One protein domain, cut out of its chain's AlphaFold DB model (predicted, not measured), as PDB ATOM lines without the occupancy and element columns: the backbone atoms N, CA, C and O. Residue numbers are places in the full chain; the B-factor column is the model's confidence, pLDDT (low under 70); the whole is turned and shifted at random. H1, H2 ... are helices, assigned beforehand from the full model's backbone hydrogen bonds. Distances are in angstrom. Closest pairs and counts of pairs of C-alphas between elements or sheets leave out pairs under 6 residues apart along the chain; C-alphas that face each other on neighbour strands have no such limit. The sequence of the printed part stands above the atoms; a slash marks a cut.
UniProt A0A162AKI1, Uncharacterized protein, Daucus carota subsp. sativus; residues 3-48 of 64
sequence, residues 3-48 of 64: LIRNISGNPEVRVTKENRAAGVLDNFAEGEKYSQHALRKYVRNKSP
ATOM      1  N   LEU A   3      20.332 -29.649 -37.716       78.31
ATOM      2  CA  LEU A   3      21.318 -28.568 -37.826       78.31
ATOM      3  C   LEU A   3      20.693 -27.177 -37.670       78.31
ATOM      4  O   LEU A   3      21.172 -26.386 -36.869       78.31
ATOM      5  N   ILE A   4      19.587 -26.904 -38.366       79.31
ATOM      6  CA  ILE A   4      18.888 -25.611 -38.272       79.31
ATOM      7  C   ILE A   4      18.394 -25.367 -36.843       79.31
ATOM      8  O   ILE A   4      18.567 -24.274 -36.323       79.31
ATOM      9  N   ARG A   5      17.854 -26.401 -36.184       75.75
ATOM     10  CA  ARG A   5      17.374 -26.327 -34.796       75.75
ATOM     11  C   ARG A   5      18.507 -26.060 -33.801       75.75
ATOM     12  O   ARG A   5      18.331 -25.276 -32.877       75.75
ATOM     13  N   ASN A   6      19.675 -26.664 -34.017       77.00
ATOM     14  CA  ASN A   6      20.860 -26.424 -33.194       77.00
ATOM     15  C   ASN A   6      21.397 -24.994 -33.392       77.00
ATOM     16  O   ASN A   6      21.765 -24.342 -32.422       77.00
ATOM     17  N   ILE A   7      21.400 -24.492 -34.630       74.62
ATOM     18  CA  ILE A   7      21.901 -23.155 -34.989       74.62
ATOM     19  C   ILE A   7      20.938 -22.031 -34.564       74.62
ATOM     20  O   ILE A   7      21.375 -20.902 -34.359       74.62
ATOM     21  N   SER A   8      19.636 -22.290 -34.432       75.50
ATOM     22  CA  SER A   8      18.671 -21.278 -33.979       75.50
ATOM     23  C   SER A   8      18.344 -21.367 -32.486       75.50
ATOM     24  O   SER A   8      18.111 -20.335 -31.863       75.50
ATOM     25  N   GLY A   9      18.337 -22.570 -31.906       73.62
ATOM     26  CA  GLY A   9      17.866 -22.812 -30.541       73.62
ATOM     27  C   GLY A   9      18.953 -22.957 -29.477       73.62
ATOM     28  O   GLY A   9      18.673 -22.694 -28.311       73.62
ATOM     29  N   ASN A  10      20.183 -23.356 -29.829       73.94
ATOM     30  CA  ASN A  10      21.244 -23.530 -28.832       73.94
ATOM     31  C   ASN A  10      21.876 -22.170 -28.468       73.94
ATOM     32  O   ASN A  10      22.550 -21.585 -29.320       73.94
ATOM     33  N   PRO A  11      21.747 -21.670 -27.224       69.06
ATOM     34  CA  PRO A  11      22.298 -20.372 -26.824       69.06
ATOM     35  C   PRO A  11      23.822 -20.264 -27.012       69.06
ATOM     36  O   PRO A  11      24.332 -19.183 -27.310       69.06
ATOM     37  N   GLU A  12      24.554 -21.377 -26.928       64.25
ATOM     38  CA  GLU A  12      26.011 -21.411 -27.090       64.25
ATOM     39  C   GLU A  12      26.469 -21.340 -28.552       64.25
ATOM     40  O   GLU A  12      27.614 -20.975 -28.816       64.25
ATOM     41  N   VAL A  13      25.600 -21.643 -29.522       63.34
ATOM     42  CA  VAL A  13      25.964 -21.742 -30.952       63.34
ATOM     43  C   VAL A  13      25.015 -20.933 -31.849       63.34
ATOM     44  O   VAL A  13      25.183 -20.919 -33.067       63.34
ATOM     45  N   ARG A  14      24.037 -20.215 -31.271       70.94
ATOM     46  CA  ARG A  14      23.049 -19.479 -32.063       70.94
ATOM     47  C   ARG A  14      23.683 -18.398 -32.933       70.94
ATOM     48  O   ARG A  14      24.627 -17.738 -32.512       70.94
ATOM     49  N   VAL A  15      23.150 -18.170 -34.132       65.56
ATOM     50  CA  VAL A  15      23.644 -17.097 -35.025       65.56
ATOM     51  C   VAL A  15      23.366 -15.714 -34.433       65.56
ATOM     52  O   VAL A  15      24.203 -14.818 -34.509       65.56
ATOM     53  N   THR A  16      22.224 -15.553 -33.767       63.72
ATOM     54  CA  THR A  16      21.765 -14.293 -33.174       63.72
ATOM     55  C   THR A  16      22.269 -14.102 -31.745       63.72
ATOM     56  O   THR A  16      21.480 -13.797 -30.855       63.72
ATOM     57  N   LYS A  17      23.554 -14.331 -31.437       62.38
ATOM     58  CA  LYS A  17      24.063 -14.041 -30.079       62.38
ATOM     59  C   LYS A  17      23.943 -12.542 -29.806       62.38
ATOM     60  O   LYS A  17      24.754 -11.770 -30.300       62.38
ATOM     61  N   GLU A  18      22.973 -12.135 -28.994       65.00
ATOM     62  CA  GLU A  18      22.830 -10.737 -28.551       65.00
ATOM     63  C   GLU A  18      24.108 -10.284 -27.819       65.00
ATOM     64  O   GLU A  18      24.591  -9.173 -28.019       65.00
ATOM     65  N   ASN A  19      24.770 -11.216 -27.124       58.84
ATOM     66  CA  ASN A  19      26.057 -11.004 -26.457       58.84
ATOM     67  C   ASN A  19      27.271 -10.847 -27.398       58.84
ATOM     68  O   ASN A  19      28.367 -10.618 -26.907       58.84
ATOM     69  N   ARG A  20      27.137 -10.977 -28.731       58.88
ATOM     70  CA  ARG A  20      28.238 -10.641 -29.666       58.88
ATOM     71  C   ARG A  20      28.354  -9.140 -29.920       58.88
ATOM     72  O   ARG A  20      29.442  -8.675 -30.236       58.88
ATOM     73  N   ALA A  21      27.235  -8.420 -29.838       53.72
ATOM     74  CA  ALA A  21      27.189  -6.966 -29.988       53.72
ATOM     75  C   ALA A  21      27.435  -6.241 -28.657       53.72
ATOM     76  O   ALA A  21      27.810  -5.071 -28.658       53.72
ATOM     77  N   ALA A  22      27.281  -6.947 -27.530       57.88
ATOM     78  CA  ALA A  22      27.855  -6.544 -26.258       57.88
ATOM     79  C   ALA A  22      29.383  -6.629 -26.386       57.88
ATOM     80  O   ALA A  22      29.993  -7.637 -26.036       57.88
ATOM     81  N   GLY A  23      29.997  -5.601 -26.980       53.84
ATOM     82  CA  GLY A  23      31.443  -5.436 -26.941       53.84
ATOM     83  C   GLY A  23      31.876  -5.651 -25.499       53.84
ATOM     84  O   GLY A  23      31.293  -5.052 -24.597       53.84
ATOM     85  N   VAL A  24      32.803  -6.584 -25.279       59.00
ATOM     86  CA  VAL A  24      33.303  -6.888 -23.938       59.00
ATOM     87  C   VAL A  24      33.918  -5.588 -23.421       59.00
ATOM     88  O   VAL A  24      35.014  -5.215 -23.834       59.00
ATOM     89  N   LEU A  25      33.164  -4.850 -22.600       55.56
ATOM     90  CA  LEU A  25      33.544  -3.510 -22.149       55.56
ATOM     91  C   LEU A  25      34.862  -3.566 -21.363       55.56
ATOM     92  O   LEU A  25      35.632  -2.621 -21.393       55.56
ATOM     93  N   ASP A  26      35.164  -4.717 -20.759       56.22
ATOM     94  CA  ASP A  26      36.376  -4.981 -19.980       56.22
ATOM     95  C   ASP A  26      37.529  -5.583 -20.801       56.22
ATOM     96  O   ASP A  26      38.531  -6.037 -20.244       56.22
ATOM     97  N   ASN A  27      37.451  -5.573 -22.138       63.00
ATOM     98  CA  ASN A  27      38.515  -6.136 -22.977       63.00
ATOM     99  C   ASN A  27      39.751  -5.232 -23.106       63.00
ATOM    100  O   ASN A  27      40.670  -5.531 -23.871       63.00
ATOM    101  N   PHE A  28      39.792  -4.119 -22.370       69.56
ATOM    102  CA  PHE A  28      40.931  -3.207 -22.347       69.56
ATOM    103  C   PHE A  28      42.216  -3.918 -21.915       69.56
ATOM    104  O   PHE A  28      43.243  -3.743 -22.560       69.56
ATOM    105  N   ALA A  29      42.152  -4.784 -20.899       76.12
ATOM    106  CA  ALA A  29      43.322  -5.511 -20.408       76.12
ATOM    107  C   ALA A  29      43.852  -6.542 -21.422       76.12
ATOM    108  O   ALA A  29      45.063  -6.725 -21.561       76.12
ATOM    109  N   GLU A  30      42.967  -7.224 -22.150       77.69
ATOM    110  CA  GLU A  30      43.359  -8.164 -23.205       77.69
ATOM    111  C   GLU A  30      43.916  -7.417 -24.427       77.69
ATOM    112  O   GLU A  30      44.984  -7.763 -24.935       77.69
ATOM    113  N   GLY A  31      43.251  -6.338 -24.851       78.81
ATOM    114  CA  GLY A  31      43.717  -5.459 -25.925       78.81
ATOM    115  C   GLY A  31      45.068  -4.810 -25.611       78.81
ATOM    116  O   GLY A  31      45.947  -4.733 -26.476       78.81
ATOM    117  N   GLU A  32      45.289  -4.413 -24.358       81.25
ATOM    118  CA  GLU A  32      46.581  -3.936 -23.878       81.25
ATOM    119  C   GLU A  32      47.634  -5.047 -23.947       81.25
ATOM    120  O   GLU A  32      48.686  -4.844 -24.544       81.25
ATOM    121  N   LYS A  33      47.349  -6.260 -23.460       83.00
ATOM    122  CA  LYS A  33      48.286  -7.396 -23.559       83.00
ATOM    123  C   LYS A  33      48.648  -7.748 -25.008       83.00
ATOM    124  O   LYS A  33      49.822  -7.978 -25.298       83.00
ATOM    125  N   TYR A  34      47.688  -7.743 -25.935       80.50
ATOM    126  CA  TYR A  34      47.947  -7.998 -27.360       80.50
ATOM    127  C   TYR A  34      48.702  -6.860 -28.056       80.50
ATOM    128  O   TYR A  34      49.497  -7.112 -28.970       80.50
ATOM    129  N   SER A  35      48.454  -5.606 -27.678       82.62
ATOM    130  CA  SER A  35      49.169  -4.452 -28.240       82.62
ATOM    131  C   SER A  35      50.584  -4.326 -27.670       82.62
ATOM    132  O   SER A  35      51.525  -4.033 -28.409       82.62
ATOM    133  N   GLN A  36      50.759  -4.630 -26.384       86.75
ATOM    134  CA  GLN A  36      52.019  -4.553 -25.648       86.75
ATOM    135  C   GLN A  36      52.822  -5.867 -25.667       86.75
ATOM    136  O   GLN A  36      53.833  -5.970 -24.968       86.75
ATOM    137  N   HIS A  37      52.419  -6.855 -26.472       91.25
ATOM    138  CA  HIS A  37      53.104  -8.142 -26.578       91.25
ATOM    139  C   HIS A  37      54.589  -7.961 -26.944       91.25
ATOM    140  O   HIS A  37      54.921  -7.259 -27.904       91.25
ATOM    141  N   ALA A  38      55.491  -8.621 -26.209       91.00
ATOM    142  CA  ALA A  38      56.941  -8.416 -26.315       91.00
ATOM    143  C   ALA A  38      57.477  -8.617 -27.743       91.00
ATOM    144  O   ALA A  38      58.231  -7.786 -28.247       91.00
ATOM    145  N   LEU A  39      57.011  -9.665 -28.436       89.88
ATOM    146  CA  LEU A  39      57.380  -9.906 -29.834       89.88
ATOM    147  C   LEU A  39      56.939  -8.759 -30.756       89.88
ATOM    148  O   LEU A  39      57.704  -8.331 -31.612       89.88
ATOM    149  N   ARG A  40      55.730  -8.215 -30.562       88.06
ATOM    150  CA  ARG A  40      55.231  -7.086 -31.361       88.06
ATOM    151  C   ARG A  40      56.048  -5.829 -31.105       88.06
ATOM    152  O   ARG A  40      56.420  -5.163 -32.063       88.06
ATOM    153  N   LYS A  41      56.372  -5.530 -29.842       89.81
ATOM    154  CA  LYS A  41      57.262  -4.411 -29.484       89.81
ATOM    155  C   LYS A  41      58.627  -4.537 -30.152       89.81
ATOM    156  O   LYS A  41      59.122  -3.563 -30.705       89.81
ATOM    157  N   TYR A  42      59.202  -5.737 -30.128       89.19
ATOM    158  CA  TYR A  42      60.507  -6.015 -30.718       89.19
ATOM    159  C   TYR A  42      60.515  -5.870 -32.247       89.19
ATOM    160  O   TYR A  42      61.457  -5.313 -32.810       89.19
ATOM    161  N   VAL A  43      59.469  -6.349 -32.925       90.38
ATOM    162  CA  VAL A  43      59.383  -6.326 -34.395       90.38
ATOM    163  C   VAL A  43      58.927  -4.963 -34.937       90.38
ATOM    164  O   VAL A  43      59.230  -4.645 -36.080       90.38
ATOM    165  N   ARG A  44      58.276  -4.108 -34.132       88.81
ATOM    166  CA  ARG A  44      57.713  -2.814 -34.578       88.81
ATOM    167  C   ARG A  44      58.715  -1.880 -35.270       88.81
ATOM    168  O   ARG A  44      58.317  -1.147 -36.165       88.81
ATOM    169  N   ASN A  45      59.981  -1.909 -34.855       89.75
ATOM    170  CA  ASN A  45      61.039  -1.044 -35.392       89.75
ATOM    171  C   ASN A  45      61.931  -1.752 -36.427       89.75
ATOM    172  O   ASN A  45      62.980  -1.227 -36.791       89.75
ATOM    173  N   LYS A  46      61.569  -2.965 -36.855       87.69
ATOM    174  CA  LYS A  46      62.335  -3.750 -37.828       87.69
ATOM    175  C   LYS A  46      61.648  -3.712 -39.185       87.69
ATOM    176  O   LYS A  46      60.422  -3.663 -39.261       87.69
ATOM    177  N   SER A  47      62.443  -3.762 -40.249       87.62
ATOM    178  CA  SER A  47      61.914  -3.945 -41.596       87.62
ATOM    179  C   SER A  47      61.206  -5.307 -41.694       87.62
ATOM    180  O   SER A  47      61.690  -6.298 -41.133       87.62
ATOM    181  N   PRO A  48      60.038  -5.378 -42.355       86.06
ATOM    182  CA  PRO A  48      59.317  -6.627 -42.553       86.06
ATOM    183  C   PRO A  48      60.038  -7.472 -43.608       86.06
ATOM    184  O   PRO A  48      59.705  -7.448 -44.789       86.06
TER     185      PRO A  48
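AT A GLANCE: This is residues 3 to 48 of the 64 residues of an uncharacterized protein of Daucus carota subsp. sativus (UniProt A0A162AKI1). What shape does the printed part make? It is an open, deep bow with no packed core: H1 stands at one end, a long link of residues 10 to 27 leads away from it, and H2 and H3 follow one after the other towards the other end, with no helix touching another. How much of it is in named elements? Of 46 printed residues 21, under half, are in three named helices, in the order H1, H2, H3; there is no named strand, and the class is all helix. How spread out is it? It is extended, with a radius of gyration of the C-alphas of 18.0 A, and the C-alphas span 50 by 25 by 12 A.

IN THESE COORDINATES: Where is the first helix? H1 is residues 3 to 9, from C-alpha 3 at (21.318, -28.568, -37.826) to C-alpha 9, 9.9 A away. Where does the next one begin? H2, the longest helix by residues, is residues 28 to 35; C-alpha 28 is at (40.931, -3.207, -22.347), and its first and last C-alphas are 10.2 A apart. And the last? H3 is residues 38 to 43, 8.7 A from first to last C-alpha, and C-alpha 43 is at (59.383, -6.326, -34.395).

HOW THE PARTS SIT: Does H1 come near the other helices? H1 is apart from H2 and apart from H3, with no C-alpha of the one within 8 A of the other in either pair. How do H2 and H3 stand? They meet only through their link, the tight link of residues 36 and 37. What do the backbones of the helices show? In H1, H2 and H3 every O i to N i+4 pair is within hydrogen-bond range.

THE WHOLE: How far does it reach? The two C-alphas farthest apart are those of Arg 5 and Asn 45, at 50.5 A, and the first and last printed C-alphas, of Leu 3 and Pro 48, are 44.1 A apart. Which part stands free? Residues 18 to 48 do, of which 28 to 35 belong to H2 and 38 to 43 to H3: no C-alpha 8 or more residues away along the chain lies within 10 A of theirs. Is there a cut, and which link is long? The printed part has no cut, and the link from H1 to H2, 18 residues, is long. Where is the model's confidence low? The mean pLDDT of the printed part is 74.7, and 17 residues are under 70, namely 11 to 13 and 15 to 28; the mean pLDDT of H3 is 90.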